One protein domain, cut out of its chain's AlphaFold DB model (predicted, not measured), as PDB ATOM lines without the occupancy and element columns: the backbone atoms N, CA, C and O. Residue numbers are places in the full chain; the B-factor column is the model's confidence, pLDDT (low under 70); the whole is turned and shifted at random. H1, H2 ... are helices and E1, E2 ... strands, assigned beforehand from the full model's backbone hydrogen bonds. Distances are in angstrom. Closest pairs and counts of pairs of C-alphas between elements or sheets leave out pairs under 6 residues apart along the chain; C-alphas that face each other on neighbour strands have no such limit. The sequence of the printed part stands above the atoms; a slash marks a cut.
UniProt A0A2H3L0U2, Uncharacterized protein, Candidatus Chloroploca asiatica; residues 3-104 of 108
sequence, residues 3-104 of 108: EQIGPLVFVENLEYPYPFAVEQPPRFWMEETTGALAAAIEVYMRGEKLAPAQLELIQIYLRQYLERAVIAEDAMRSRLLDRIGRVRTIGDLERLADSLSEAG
ATOM      1  N   GLU A   3     136.296 125.325 154.351       81.88
ATOM      2  CA  GLU A   3     136.235 124.620 153.063       81.88
ATOM      3  C   GLU A   3     134.777 124.439 152.644       81.88
ATOM      4  O   GLU A   3     133.951 123.949 153.414       81.88
ATOM      5  N   GLN A   4     134.466 124.802 151.401       86.88
ATOM      6  CA  GLN A   4     133.136 124.633 150.832       86.88
ATOM      7  C   GLN A   4     133.122 123.457 149.852       86.88
ATOM      8  O   GLN A   4     133.867 123.452 148.871       86.88
ATOM      9  N   ILE A   5     132.233 122.488 150.084       87.00
ATOM     10  CA  ILE A   5     132.006 121.348 149.187       87.00
ATOM     11  C   ILE A   5     130.520 121.300 148.845       87.00
ATOM     12  O   ILE A   5     129.679 120.899 149.651       87.00
ATOM     13  N   GLY A   6     130.189 121.744 147.631       87.81
ATOM     14  CA  GLY A   6     128.798 121.939 147.232       87.81
ATOM     15  C   GLY A   6     128.099 122.949 148.159       87.81
ATOM     16  O   GLY A   6     128.608 124.062 148.327       87.81
ATOM     17  N   PRO A   7     126.940 122.602 148.749       89.56
ATOM     18  CA  PRO A   7     126.213 123.477 149.669       89.56
ATOM     19  C   PRO A   7     126.706 123.405 151.126       89.56
ATOM     20  O   PRO A   7     126.187 124.145 151.953       89.56
ATOM     21  N   LEU A   8     127.654 122.519 151.457       87.31
ATOM     22  CA  LEU A   8     128.159 122.344 152.820       87.31
ATOM     23  C   LEU A   8     129.421 123.180 153.046       87.31
ATOM     24  O   LEU A   8     130.286 123.256 152.168       87.31
ATOM     25  N   VAL A   9     129.533 123.762 154.241       87.25
ATOM     26  CA  VAL A   9     130.719 124.499 154.690       87.25
ATOM     27  C   VAL A   9     131.283 123.803 155.912       87.25
ATOM     28  O   VAL A   9     130.622 123.712 156.947       87.25
ATOM     29  N   PHE A  10     132.516 123.330 155.793       82.19
ATOM     30  CA  PHE A  10     133.226 122.649 156.860       82.19
ATOM     31  C   PHE A  10     134.298 123.556 157.448       82.19
ATOM     32  O   PHE A  10     135.056 124.201 156.716       82.19
ATOM     33  N   VAL A  11     134.395 123.560 158.772       78.44
ATOM     34  CA  VAL A  11     135.457 124.251 159.500       78.44
ATOM     35  C   VAL A  11     136.272 123.272 160.331       78.44
ATOM     36  O   VAL A  11     135.895 122.117 160.557       78.44
ATOM     37  N   GLU A  12     137.461 123.727 160.702       72.00
ATOM     38  CA  GLU A  12     138.405 122.937 161.471       72.00
ATOM     39  C   GLU A  12     137.944 122.785 162.918       72.00
ATOM     40  O   GLU A  12     137.855 123.772 163.642       72.00
ATOM     41  N   ASN A  13     137.710 121.539 163.333       70.69
ATOM     42  CA  ASN A  13     137.406 121.197 164.717       70.69
ATOM     43  C   ASN A  13     138.637 120.555 165.372       70.69
ATOM     44  O   ASN A  13     138.954 119.387 165.126       70.69
ATOM     45  N   LEU A  14     139.323 121.348 166.198       69.56
ATOM     46  CA  LEU A  14     140.540 120.954 166.916       69.56
ATOM     47  C   LEU A  14     140.269 120.061 168.135       69.56
ATOM     48  O   LEU A  14     141.194 119.432 168.641       69.56
ATOM     49  N   GLU A  15     139.029 120.031 168.625       64.62
ATOM     50  CA  GLU A  15     138.655 119.361 169.876       64.62
ATOM     51  C   GLU A  15     138.029 117.985 169.668       64.62
ATOM     52  O   GLU A  15     137.815 117.241 170.627       64.62
ATOM     53  N   TYR A  16     137.709 117.631 168.429       63.19
ATOM     54  CA  TYR A  16     137.079 116.353 168.152       63.19
ATOM     55  C   TYR A  16     138.099 115.215 168.535       63.19
ATOM     56  O   TYR A  16     139.320 115.396 168.443       63.19
ATOM     57  N   PRO A  17     137.671 114.060 169.089       56.38
ATOM     58  CA  PRO A  17     138.566 112.982 169.553       56.38
ATOM     59  C   PRO A  17     139.135 112.110 168.415       56.38
ATOM     60  O   PRO A  17     138.480 111.180 167.954       56.38
ATOM     61  N   TYR A  18     140.318 112.455 167.908       58.62
ATOM     62  CA  TYR A  18     140.871 111.945 166.647       58.62
ATOM     63  C   TYR A  18     141.056 110.406 166.583       58.62
ATOM     64  O   TYR A  18     141.944 109.895 167.267       58.62
ATOM     65  N   PRO A  19     140.298 109.642 165.760       53.00
ATOM     66  CA  PRO A  19     140.357 108.178 165.777       53.00
ATOM     67  C   PRO A  19     141.270 107.566 164.696       53.00
ATOM     68  O   PRO A  19     141.351 106.343 164.598       53.00
ATOM     69  N   PHE A  20     141.963 108.362 163.871       59.72
ATOM     70  CA  PHE A  20     142.689 107.847 162.701       59.72
ATOM     71  C   PHE A  20     144.218 107.917 162.848       59.72
ATOM     72  O   PHE A  20     144.774 108.915 163.287       59.72
ATOM     73  N   ALA A  21     144.932 106.892 162.386       56.94
ATOM     74  CA  ALA A  21     146.396 106.891 162.310       56.94
ATOM     75  C   ALA A  21     146.900 107.426 160.950       56.94
ATOM     76  O   ALA A  21     147.430 106.672 160.138       56.94
ATOM     77  N   VAL A  22     146.712 108.721 160.680       55.88
ATOM     78  CA  VAL A  22     147.320 109.422 159.523       55.88
ATOM     79  C   VAL A  22     148.372 110.425 159.982       55.88
ATOM     80  O   VAL A  22     148.296 110.960 161.084       55.88
ATOM     81  N   GLU A  23     149.318 110.721 159.090       54.34
ATOM     82  CA  GLU A  23     150.375 111.718 159.294       54.34
ATOM     83  C   GLU A  23     149.821 113.136 159.527       54.34
ATOM     84  O   GLU A  23     150.382 113.897 160.313       54.34
ATOM     85  N   GLN A  24     148.693 113.479 158.894       52.09
ATOM     86  CA  GLN A  24     147.976 114.728 159.139       52.09
ATOM     87  C   GLN A  24     146.474 114.463 159.261       52.09
ATOM     88  O   GLN A  24     145.904 113.855 158.350       52.09
ATOM     89  N   PRO A  25     145.810 114.933 160.333       50.75
ATOM     90  CA  PRO A  25     144.376 114.785 160.459       50.75
ATOM     91  C   PRO A  25     143.630 115.449 159.300       50.75
ATOM     92  O   PRO A  25     143.998 116.563 158.907       50.75
ATOM     93  N   PRO A  26     142.589 114.814 158.725       50.00
ATOM     94  CA  PRO A  26     141.705 115.524 157.838       50.00
ATOM     95  C   PRO A  26     141.114 116.691 158.600       50.00
ATOM     96  O   PRO A  26     140.547 116.549 159.679       50.00
ATOM     97  N   ARG A  27     141.284 117.870 158.015       50.94
ATOM     98  CA  ARG A  27     141.040 119.146 158.688       50.94
ATOM     99  C   ARG A  27     139.582 119.339 159.108       50.94
ATOM    100  O   ARG A  27     139.294 120.250 159.860       50.94
ATOM    101  N   PHE A  28     138.664 118.507 158.624       57.22
ATOM    102  CA  PHE A  28     137.228 118.745 158.627       57.22
ATOM    103  C   PHE A  28     136.517 117.470 159.026       57.22
ATOM    104  O   PHE A  28     136.265 116.618 158.173       57.22
ATOM    105  N   TRP A  29     136.237 117.293 160.308       57.16
ATOM    106  CA  TRP A  29     135.701 116.006 160.718       57.16
ATOM    107  C   TRP A  29     134.544 116.056 161.696       57.16
ATOM    108  O   TRP A  29     134.068 114.981 162.005       57.16
ATOM    109  N   MET A  30     133.983 117.236 162.018       59.41
ATOM    110  CA  MET A  30     132.533 117.316 162.298       59.41
ATOM    111  C   MET A  30     131.889 118.706 162.372       59.41
ATOM    112  O   MET A  30     130.677 118.784 162.555       59.41
ATOM    113  N   GLU A  31     132.620 119.806 162.200       69.56
ATOM    114  CA  GLU A  31     131.981 121.126 162.234       69.56
ATOM    115  C   GLU A  31     131.519 121.546 160.833       69.56
ATOM    116  O   GLU A  31     132.153 122.333 160.129       69.56
ATOM    117  N   GLU A  32     130.415 120.941 160.396       80.25
ATOM    118  CA  GLU A  32     129.603 121.470 159.303       80.25
ATOM    119  C   GLU A  32     128.779 122.644 159.855       80.25
ATOM    120  O   GLU A  32     128.032 122.484 160.819       80.25
ATOM    121  N   THR A  33     128.943 123.836 159.287       81.50
ATOM    122  CA  THR A  33     128.457 125.095 159.891       81.50
ATOM    123  C   THR A  33     127.134 125.599 159.320       81.50
ATOM    124  O   THR A  33     126.513 126.487 159.903       81.50
ATOM    125  N   THR A  34     126.662 125.041 158.205       85.06
ATOM    126  CA  THR A  34     125.371 125.419 157.609       85.06
ATOM    127  C   THR A  34     124.188 124.777 158.336       85.06
ATOM    128  O   THR A  34     123.068 125.277 158.233       85.06
ATOM    129  N   GLY A  35     124.414 123.669 159.053       84.56
ATOM    130  CA  GLY A  35     123.381 122.868 159.717       84.56
ATOM    131  C   GLY A  35     122.568 121.990 158.760       84.56
ATOM    132  O   GLY A  35     121.721 121.208 159.200       84.56
ATOM    133  N   ALA A  36     122.814 122.081 157.449       89.81
ATOM    134  CA  ALA A  36     122.077 121.326 156.444       89.81
ATOM    135  C   ALA A  36     122.389 119.824 156.518       89.81
ATOM    136  O   ALA A  36     121.489 118.999 156.331       89.81
ATOM    137  N   LEU A  37     123.641 119.463 156.826       88.81
ATOM    138  CA  LEU A  37     124.019 118.062 157.001       88.81
ATOM    139  C   LEU A  37     123.349 117.473 158.244       88.81
ATOM    140  O   LEU A  37     122.745 116.408 158.150       88.81
ATOM    141  N   ALA A  38     123.383 118.187 159.373       86.12
ATOM    142  CA  ALA A  38     122.739 117.749 160.611       86.12
ATOM    143  C   ALA A  38     121.239 117.480 160.403       86.12
ATOM    144  O   ALA A  38     120.744 116.410 160.756       86.12
ATOM    145  N   ALA A  39     120.534 118.386 159.719       89.12
ATOM    146  CA  ALA A  39     119.122 118.202 159.391       89.12
ATOM    147  C   ALA A  39     118.864 116.975 158.491       89.12
ATOM    148  O   ALA A  39     117.869 116.274 158.669       89.12
ATOM    149  N   ALA A  40     119.742 116.691 157.521       91.00
ATOM    150  CA  ALA A  40     119.629 115.497 156.680       91.00
ATOM    151  C   ALA A  40     119.873 114.201 157.473       91.00
ATOM    152  O   ALA A  40     119.142 113.225 157.285       91.00
ATOM    153  N   ILE A  41     120.857 114.201 158.377       87.38
ATOM    154  CA  ILE A  41     121.158 113.063 159.253       87.38
ATOM    155  C   ILE A  41     120.000 112.791 160.212       87.38
ATOM    156  O   ILE A  41     119.614 111.639 160.366       87.38
ATOM    157  N   GLU A  42     119.377 113.814 160.800       88.56
ATOM    158  CA  GLU A  42     118.207 113.610 161.663       88.56
ATOM    159  C   GLU A  42     117.056 112.899 160.939       88.56
ATOM    160  O   GLU A  42     116.446 111.989 161.499       88.56
ATOM    161  N   VAL A  43     116.771 113.278 159.688       90.00
ATOM    162  CA  VAL A  43     115.736 112.621 158.869       90.00
ATOM    163  C   VAL A  43     116.100 111.160 158.607       90.00
ATOM    164  O   VAL A  43     115.251 110.280 158.753       90.00
ATOM    165  N   TYR A  44     117.369 110.886 158.293       87.25
ATOM    166  CA  TYR A  44     117.871 109.520 158.146       87.25
ATOM    167  C   TYR A  44     117.713 108.705 159.441       87.25
ATOM    168  O   TYR A  44     117.140 107.618 159.409       87.25
ATOM    169  N   MET A  45     118.123 109.252 160.588       84.94
ATOM    170  CA  MET A  45     118.061 108.576 161.893       84.94
ATOM    171  C   MET A  45     116.630 108.301 162.367       84.94
ATOM    172  O   MET A  45     116.399 107.372 163.137       84.94
ATOM    173  N   ARG A  46     115.650 109.082 161.900       89.25
ATOM    174  CA  ARG A  46     114.222 108.834 162.153       89.25
ATOM    175  C   ARG A  46     113.619 107.759 161.243       89.25
ATOM    176  O   ARG A  46     112.449 107.421 161.411       89.25
ATOM    177  N   GLY A  47     114.379 107.235 160.279       85.75
ATOM    178  CA  GLY A  47     113.878 106.306 159.261       85.75
ATOM    179  C   GLY A  47     112.901 106.960 158.278       85.75
ATOM    180  O   GLY A  47     112.119 106.275 157.617       85.75
ATOM    181  N   GLU A  48     112.905 108.291 158.194       90.06
ATOM    182  CA  GLU A  48     112.053 109.049 157.284       90.06
ATOM    183  C   GLU A  48     112.648 109.077 155.873       90.06
ATOM    184  O   GLU A  48     113.855 108.962 155.676       90.06
ATOM    185  N   LYS A  49     111.800 109.269 154.854       89.31
ATOM    186  CA  LYS A  49     112.254 109.330 153.460       89.31
ATOM    187  C   LYS A  49     113.114 110.577 153.213       89.31
ATOM    188  O   LYS A  49     112.604 111.692 153.239       89.31
ATOM    189  N   LEU A  50     114.374 110.369 152.834       92.25
ATOM    190  CA  LEU A  50     115.288 111.428 152.415       92.25
ATOM    191  C   LEU A  50     114.853 112.036 151.078       92.25
ATOM    192  O   LEU A  50     114.604 111.329 150.093       92.25
ATOM    193  N   ALA A  51     114.811 113.365 151.028       93.94
ATOM    194  CA  ALA A  51     114.722 114.105 149.778       93.94
ATOM    195  C   ALA A  51     116.023 113.945 148.962       93.94
ATOM    196  O   ALA A  51     117.093 113.767 149.549       93.94
ATOM    197  N   PRO A  52     115.980 114.083 147.621       92.50
ATOM    198  CA  PRO A  52     117.179 113.985 146.784       92.50
ATOM    199  C   PRO A  52     118.316 114.916 147.228       92.50
ATOM    200  O   PRO A  52     119.465 114.490 147.266       92.50
ATOM    201  N   ALA A  53     117.986 116.145 147.638       92.81
ATOM    202  CA  ALA A  53     118.965 117.101 148.152       92.81
ATOM    203  C   ALA A  53     119.618 116.615 149.455       92.81
ATOM    204  O   ALA A  53     120.831 116.670 149.584       92.81
ATOM    205  N   GLN A  54     118.846 116.070 150.402       93.56
ATOM    206  CA  GLN A  54     119.390 115.532 151.659       93.56
ATOM    207  C   GLN A  54     120.309 114.333 151.406       93.56
ATOM    208  O   GLN A  54     121.367 114.213 152.018       93.56
ATOM    209  N   LEU A  55     119.933 113.472 150.458       93.69
ATOM    210  CA  LEU A  55     120.762 112.344 150.047       93.69
ATOM    211  C   LEU A  55     122.080 112.800 149.404       93.69
ATOM    212  O   LEU A  55     123.103 112.141 149.566       93.69
ATOM    213  N   GLU A  56     122.066 113.908 148.665       93.50
ATOM    214  CA  GLU A  56     123.273 114.520 148.107       93.50
ATOM    215  C   GLU A  56     124.190 115.064 149.210       93.50
ATOM    216  O   GLU A  56     125.392 114.810 149.160       93.50
ATOM    217  N   LEU A  57     123.643 115.714 150.246       93.06
ATOM    218  CA  LEU A  57     124.435 116.178 151.397       93.06
ATOM    219  C   LEU A  57     125.153 115.017 152.090       93.06
ATOM    220  O   LEU A  57     126.353 115.094 152.347       93.06
ATOM    221  N   ILE A  58     124.434 113.918 152.333       91.06
ATOM    222  CA  ILE A  58     125.000 112.716 152.954       91.06
ATOM    223  C   ILE A  58     126.069 112.090 152.046       91.06
ATOM    224  O   ILE A  58     127.114 111.673 152.533       91.06
ATOM    225  N   GLN A  59     125.870 112.065 150.723       93.44
ATOM    226  CA  GLN A  59     126.891 111.580 149.784       93.44
ATOM    227  C   GLN A  59     128.151 112.455 149.775       93.44
ATOM    228  O   GLN A  59     129.256 111.911 149.724       93.44
ATOM    229  N   ILE A  60     128.005 113.784 149.816       91.94
ATOM    230  CA  ILE A  60     129.134 114.722 149.905       91.94
ATOM    231  C   ILE A  60     129.926 114.446 151.180       91.94
ATOM    232  O   ILE A  60     131.142 114.273 151.114       91.94
ATOM    233  N   TYR A  61     129.225 114.342 152.309       88.25
ATOM    234  CA  TYR A  61     129.821 114.018 153.597       88.25
ATOM    235  C   TYR A  61     130.566 112.677 153.563       88.25
ATOM    236  O   TYR A  61     131.754 112.630 153.862       88.25
ATOM    237  N   LEU A  62     129.919 111.595 153.122       88.56
ATOM    238  CA  LEU A  62     130.534 110.265 153.082       88.56
ATOM    239  C   LEU A  62     131.739 110.195 152.139       88.56
ATOM    240  O   LEU A  62     132.709 109.492 152.423       88.56
ATOM    241  N   ARG A  63     131.699 110.913 151.009       89.94
ATOM    242  CA  ARG A  63     132.837 110.986 150.085       89.94
ATOM    243  C   ARG A  63     134.018 111.659 150.766       89.94
ATOM    244  O   ARG A  63     135.108 111.097 150.782       89.94
ATOM    245  N   GLN A  64     133.764 112.825 151.351       83.38
ATOM    246  CA  GLN A  64     134.755 113.597 152.081       83.38
ATOM    247  C   GLN A  64     135.351 112.776 153.234       83.38
ATOM    248  O   GLN A  64     136.571 112.743 153.381       83.38
ATOM    249  N   TYR A  65     134.518 112.032 153.965       80.81
ATOM    250  CA  TYR A  65     134.939 111.109 155.011       80.81
ATOM    251  C   TYR A  65     135.873 110.017 154.465       80.81
ATOM    252  O   TYR A  65     136.977 109.833 154.970       80.81
ATOM    253  N   LEU A  66     135.478 109.298 153.408       82.44
ATOM    254  CA  LEU A  66     136.257 108.164 152.888       82.44
ATOM    255  C   LEU A  66     137.549 108.547 152.181       82.44
ATOM    256  O   LEU A  66     138.530 107.808 152.257       82.44
ATOM    257  N   GLU A  67     137.569 109.682 151.487       82.12
ATOM    258  CA  GLU A  67     138.799 110.211 150.891       82.12
ATOM    259  C   GLU A  67     139.870 110.461 151.961       82.12
ATOM    260  O   GLU A  67     141.067 110.398 151.674       82.12
ATOM    261  N   ARG A  68     139.425 110.692 153.197       75.81
ATOM    262  CA  ARG A  68     140.214 111.148 154.336       75.81
ATOM    263  C   ARG A  68     140.407 110.084 155.426       75.81
ATOM    264  O   ARG A  68     141.270 110.259 156.285       75.81
ATOM    265  N   ALA A  69     139.656 108.986 155.382       71.81
ATOM    266  CA  ALA A  69     139.750 107.877 156.324       71.81
ATOM    267  C   ALA A  69     140.996 107.001 156.084       71.81
ATOM    268  O   ALA A  69     141.450 106.813 154.948       71.81
ATOM    269  N   VAL A  70     141.517 106.399 157.160       65.88
ATOM    270  CA  VAL A  70     142.542 105.343 157.076       65.88
ATOM    271  C   VAL A  70     141.855 104.038 156.722       65.88
ATOM    272  O   VAL A  70     141.380 103.313 157.589       65.88
ATOM    273  N   ILE A  71     141.799 103.748 155.431       67.50
ATOM    274  CA  ILE A  71     141.340 102.456 154.929       67.50
ATOM    275  C   ILE A  71     142.585 101.661 154.563       67.50
ATOM    276  O   ILE A  71     143.429 102.163 153.819       67.50
ATOM    277  N   ALA A  72     142.704 100.442 155.094       62.59
ATOM    278  CA  ALA A  72     143.893  99.597 154.944       62.59
ATOM    279  C   ALA A  72     144.252  99.290 153.476       62.59
ATOM    280  O   ALA A  72     145.403  98.985 153.176       62.59
ATOM    281  N   GLU A  73     143.278  99.386 152.564       75.50
ATOM    282  CA  GLU A  73     143.434  99.042 151.152       75.50
ATOM    283  C   GLU A  73     142.826 100.107 150.224       75.50
ATOM    284  O   GLU A  73     141.625 100.397 150.276       75.50
ATOM    285  N   ASP A  74     143.625 100.633 149.290       76.69
ATOM    286  CA  ASP A  74     143.175 101.619 148.293       76.69
ATOM    287  C   ASP A  74     142.071 101.078 147.371       76.69
ATOM    288  O   ASP A  74     141.155 101.807 146.981       76.69
ATOM    289  N   ALA A  75     142.104  99.776 147.066       80.94
ATOM    290  CA  ALA A  75     141.055  99.117 146.292       80.94
ATOM    291  C   ALA A  75     139.705  99.131 147.031       80.94
ATOM    292  O   ALA A  75     138.659  99.353 146.413       80.94
ATOM    293  N   MET A  76     139.721  98.950 148.356       84.88
ATOM    294  CA  MET A  76     138.524  99.046 149.191       84.88
ATOM    295  C   MET A  76     137.979 100.476 149.192       84.88
ATOM    296  O   MET A  76     136.787 100.677 148.956       84.88
ATOM    297  N   ARG A  77     138.853 101.478 149.366       86.75
ATOM    298  CA  ARG A  77     138.474 102.899 149.297       86.75
ATOM    299  C   ARG A  77     137.793 103.234 147.973       86.75
ATOM    300  O   ARG A  77     136.687 103.768 147.976       86.75
ATOM    301  N   SER A  78     138.415 102.879 146.847       88.94
ATOM    302  CA  SER A  78     137.856 103.132 145.513       88.94
ATOM    303  C   SER A  78     136.486 102.469 145.338       88.94
ATOM    304  O   SER A  78     135.547 103.112 144.869       88.94
ATOM    305  N   ARG A  79     136.324 101.224 145.805       90.62
ATOM    306  CA  ARG A  79     135.037 100.519 145.763       90.62
ATOM    307  C   ARG A  79     133.954 101.215 146.592       90.62
ATOM    308  O   ARG A  79     132.799 101.261 146.164       90.62
ATOM    309  N   LEU A  80     134.288 101.716 147.778       91.19
ATOM    310  CA  LEU A  80     133.337 102.414 148.645       91.19
ATOM    311  C   LEU A  80     132.941 103.783 148.059       91.19
ATOM    312  O   LEU A  80     131.754 104.109 148.033       91.19
ATOM    313  N   LEU A  81     133.895 104.529 147.491       92.12
ATOM    314  CA  LEU A  81     133.638 105.789 146.778       92.12
ATOM    315  C   LEU A  81     132.711 105.591 145.568       92.12
ATOM    316  O   LEU A  81     131.748 106.341 145.388       92.12
ATOM    317  N   ASP A  82     132.937 104.533 144.788       93.12
ATOM    318  CA  ASP A  82     132.062 104.153 143.675       93.12
ATOM    319  C   ASP A  82     130.639 103.828 144.144       93.12
ATOM    320  O   ASP A  82     129.661 104.159 143.464       93.12
ATOM    321  N   ARG A  83     130.495 103.180 145.308       93.12
ATOM    322  CA  ARG A  83     129.179 102.860 145.880       93.12
ATOM    323  C   ARG A  83     128.443 104.106 146.344       93.12
ATOM    324  O   ARG A  83     127.252 104.194 146.056       93.12
ATOM    325  N   ILE A  84     129.125 105.078 146.954       93.88
ATOM    326  CA  ILE A  84     128.523 106.373 147.321       93.88
ATOM    327  C   ILE A  84     127.854 107.016 146.105       93.88
ATOM    328  O   ILE A  84     126.691 107.399 146.179       93.88
ATOM    329  N   GLY A  85     128.538 107.064 144.955       92.00
ATOM    330  CA  GLY A  85     127.990 107.674 143.734       92.00
ATOM    331  C   GLY A  85     126.741 106.980 143.166       92.00
ATOM    332  O   GLY A  85     126.035 107.557 142.332       92.00
ATOM    333  N   ARG A  86     126.458 105.750 143.613       93.38
ATOM    334  CA  ARG A  86     125.305 104.935 143.205       93.38
ATOM    335  C   ARG A  86     124.162 104.962 144.218       93.38
ATOM    336  O   ARG A  86     123.115 104.393 143.926       93.38
ATOM    337  N   VAL A  87     124.326 105.621 145.365       93.88
ATOM    338  CA  VAL A  87     123.257 105.766 146.358       93.88
ATOM    339  C   VAL A  87     122.130 106.615 145.759       93.88
ATOM    340  O   VAL A  87     122.334 107.752 145.319       93.88
ATOM    341  N   ARG A  88     120.924 106.041 145.696       91.12
ATOM    342  CA  ARG A  88     119.705 106.717 145.213       91.12
ATOM    343  C   ARG A  88     118.551 106.629 146.205       91.12
ATOM    344  O   ARG A  88     117.580 107.370 146.077       91.12
ATOM    345  N   THR A  89     118.654 105.737 147.183       90.62
ATOM    346  CA  THR A  89     117.613 105.448 148.166       90.62
ATOM    347  C   THR A  89     118.212 105.260 149.557       90.62
ATOM    348  O   THR A  89     119.409 105.017 149.695       90.62
ATOM    349  N   ILE A  90     117.364 105.306 150.589       88.62
ATOM    350  CA  ILE A  90     117.768 104.963 151.963       88.62
ATOM    351  C   ILE A  90     118.287 103.532 152.037       88.62
ATOM    352  O   ILE A  90     119.330 103.306 152.625       88.62
ATOM    353  N   GLY A  91     117.643 102.580 151.358       90.81
ATOM    354  CA  GLY A  91     118.132 101.202 151.351       90.81
ATOM    355  C   GLY A  91     119.526 101.058 150.723       90.81
ATOM    356  O   GLY A  91     120.277 100.167 151.105       90.81
ATOM    357  N   ASP A  92     119.902 101.916 149.765       92.88
ATOM    358  CA  ASP A  92     121.286 101.953 149.264       92.88
ATOM    359  C   ASP A  92     122.253 102.507 150.311       92.88
ATOM    360  O   ASP A  92     123.382 102.028 150.402       92.88
ATOM    361  N   LEU A  93     121.808 103.509 151.072       90.69
ATOM    362  CA  LEU A  93     122.575 104.134 152.143       90.69
ATOM    363  C   LEU A  93     122.799 103.164 153.311       90.69
ATOM    364  O   LEU A  93     123.928 103.044 153.765       90.69
ATOM    365  N   GLU A  94     121.779 102.412 153.725       91.00
ATOM    366  CA  GLU A  94     121.883 101.366 154.756       91.00
ATOM    367  C   GLU A  94     122.865 100.270 154.326       91.00
ATOM    368  O   GLU A  94     123.833  99.988 155.024       91.00
ATOM    369  N   ARG A  95     122.720  99.742 153.101       92.31
ATOM    370  CA  ARG A  95     123.671  98.759 152.546       92.31
ATOM    371  C   ARG A  95     125.094  99.296 152.426       92.31
ATOM    372  O   ARG A  95     126.044  98.514 152.359       92.31
ATOM    373  N   LEU A  96     125.249 100.606 152.252       91.62
ATOM    374  CA  LEU A  96     126.555 101.248 152.250       91.62
ATOM    375  C   LEU A  96     127.094 101.355 153.681       91.62
ATOM    376  O   LEU A  96     128.253 101.010 153.875       91.62
ATOM    377  N   ALA A  97     126.273 101.764 154.652       87.12
ATOM    378  CA  ALA A  97     126.626 101.822 156.070       87.12
ATOM    379  C   ALA A  97     127.093 100.456 156.596       87.12
ATOM    380  O   ALA A  97     128.152 100.384 157.215       87.12
ATOM    381  N   ASP A  98     126.404  99.371 156.234       89.25
ATOM    382  CA  ASP A  98     126.826  98.006 156.574       89.25
ATOM    383  C   ASP A  98     128.237  97.708 156.047       89.25
ATOM    384  O   ASP A  98     129.110  97.233 156.764       89.25
ATOM    385  N   SER A  99     128.500  98.052 154.786       88.69
ATOM    386  CA  SER A  99     129.807  97.812 154.162       88.69
ATOM    387  C   SER A  99     130.918  98.724 154.671       88.69
ATOM    388  O   SER A  99     132.090  98.375 154.564       88.69
ATOM    389  N   LEU A 100     130.561  99.902 155.177       85.38
ATOM    390  CA  LEU A 100     131.487 100.787 155.868       85.38
ATOM    391  C   LEU A 100     131.872 100.161 157.210       85.38
ATOM    392  O   LEU A 100     133.061  99.990 157.470       85.38
ATOM    393  N   SER A 101     130.889  99.702 157.986       83.69
ATOM    394  CA  SER A 101     131.116  99.014 159.259       83.69
ATOM    395  C   SER A 101     131.959  97.742 159.083       83.69
ATOM    396  O   SER A 101     132.945  97.555 159.794       83.69
ATOM    397  N   GLU A 102     131.675  96.923 158.063       84.94
ATOM    398  CA  GLU A 102     132.493  95.752 157.698       84.94
ATOM    399  C   GLU A 102     133.953  96.112 157.375       84.94
ATOM    400  O   GLU A 102     134.862  95.320 157.621       84.94
ATOM    401  N   ALA A 103     134.190  97.309 156.833       79.62
ATOM    402  CA  ALA A 103     135.522  97.833 156.550       79.62
ATOM    403  C   ALA A 103     136.182  98.514 157.769       79.62
ATOM    404  O   ALA A 103     137.266  99.081 157.628       79.62
ATOM    405  N   GLY A 104     135.550  98.470 158.949       77.38
ATOM    406  CA  GLY A 104     136.013  99.139 160.168       77.38
ATOM    407  C   GLY A 104     135.810 100.657 160.146       77.38
ATOM    408  O   GLY A 104     136.542 101.387 160.811       77.38
TER     409      GLY A 104
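AT A GLANCE: This is residues 3 to 104 of the 108 residues of an uncharacterized protein of Candidatus Chloroploca asiatica (UniProt A0A2H3L0U2). A long helix, H2, runs through the middle, with the helices H3 and H4 on one side of it and a small strand hairpin, E1 and E2, on the opposite side. H1 crosses H2 near its first residues, and a long loop, residues 12 to 35, makes a wide excursion around Glu 23. The printed part has 102 residues, with four named helices and two named strands that follow along the chain as E1, E2, H1, H2, H3, H4; the sheet E1 - E2 is antiparallel and the class is mostly helix. It is compact, with a radius of gyration of the C-alphas of 13.6 A and spans of 38 by 31 by 22 A.

HOW THE PARTS SIT: E1, residues 3 to 5, and E2, residues 8 to 11, form an antiparallel hairpin, with N 3 and O 10 2.9 A apart and N 10 and O 3 2.8 A apart, within hydrogen-bond range. Residues 10 to 11 of E2 also pair antiparallel with residues 31 to 32. H1, residues 36 to 45, touches residues 54 to 61 of H2, residues 52 to 68, about perpendicular at 80 degrees; the closest C-alphas are those of Ala 40 and Gln 54, 5.0 A. The closest C-alphas of E1 and H2 are those of Ile 5 and Ile 60, 7.3 A. H2 and H3, residues 74 to 84, form a helical hairpin with a shallow tilt of 8 degrees, opposite ways; their closest C-alphas are those of Gln 59 and Ile 84, 6.0 A. H3 and H4, residues 90 to 102, form another, at 17 degrees, closest at the C-alphas of Arg 83 and Leu 96, 7.1 A. H2 and H4 are near each other, while H1 and H3 are apart. In H1, H3 and H4 every O i to N i+4 pair is within hydrogen-bond range; in H2, 12 of 13 are.

IN THESE COORDINATES: E1 begins at C-alpha 3 (136.235, 124.620, 153.063) and E2 spans 10.1 A. H1 is 14.4 A long, H2 24.4 A, H3 15.4 A and H4 18.3 A, ending at C-alpha 102 (132.493, 95.752, 157.698).

THE WHOLE: The C-alphas of Glu 23 and Lys 49, the two farthest apart, are 38.6 A apart. The printed part has no cut, and the link E2 to H1 is long. The mean pLDDT of the printed part is 81.4, with residues 14 to 31 and 70 to 72 under 70.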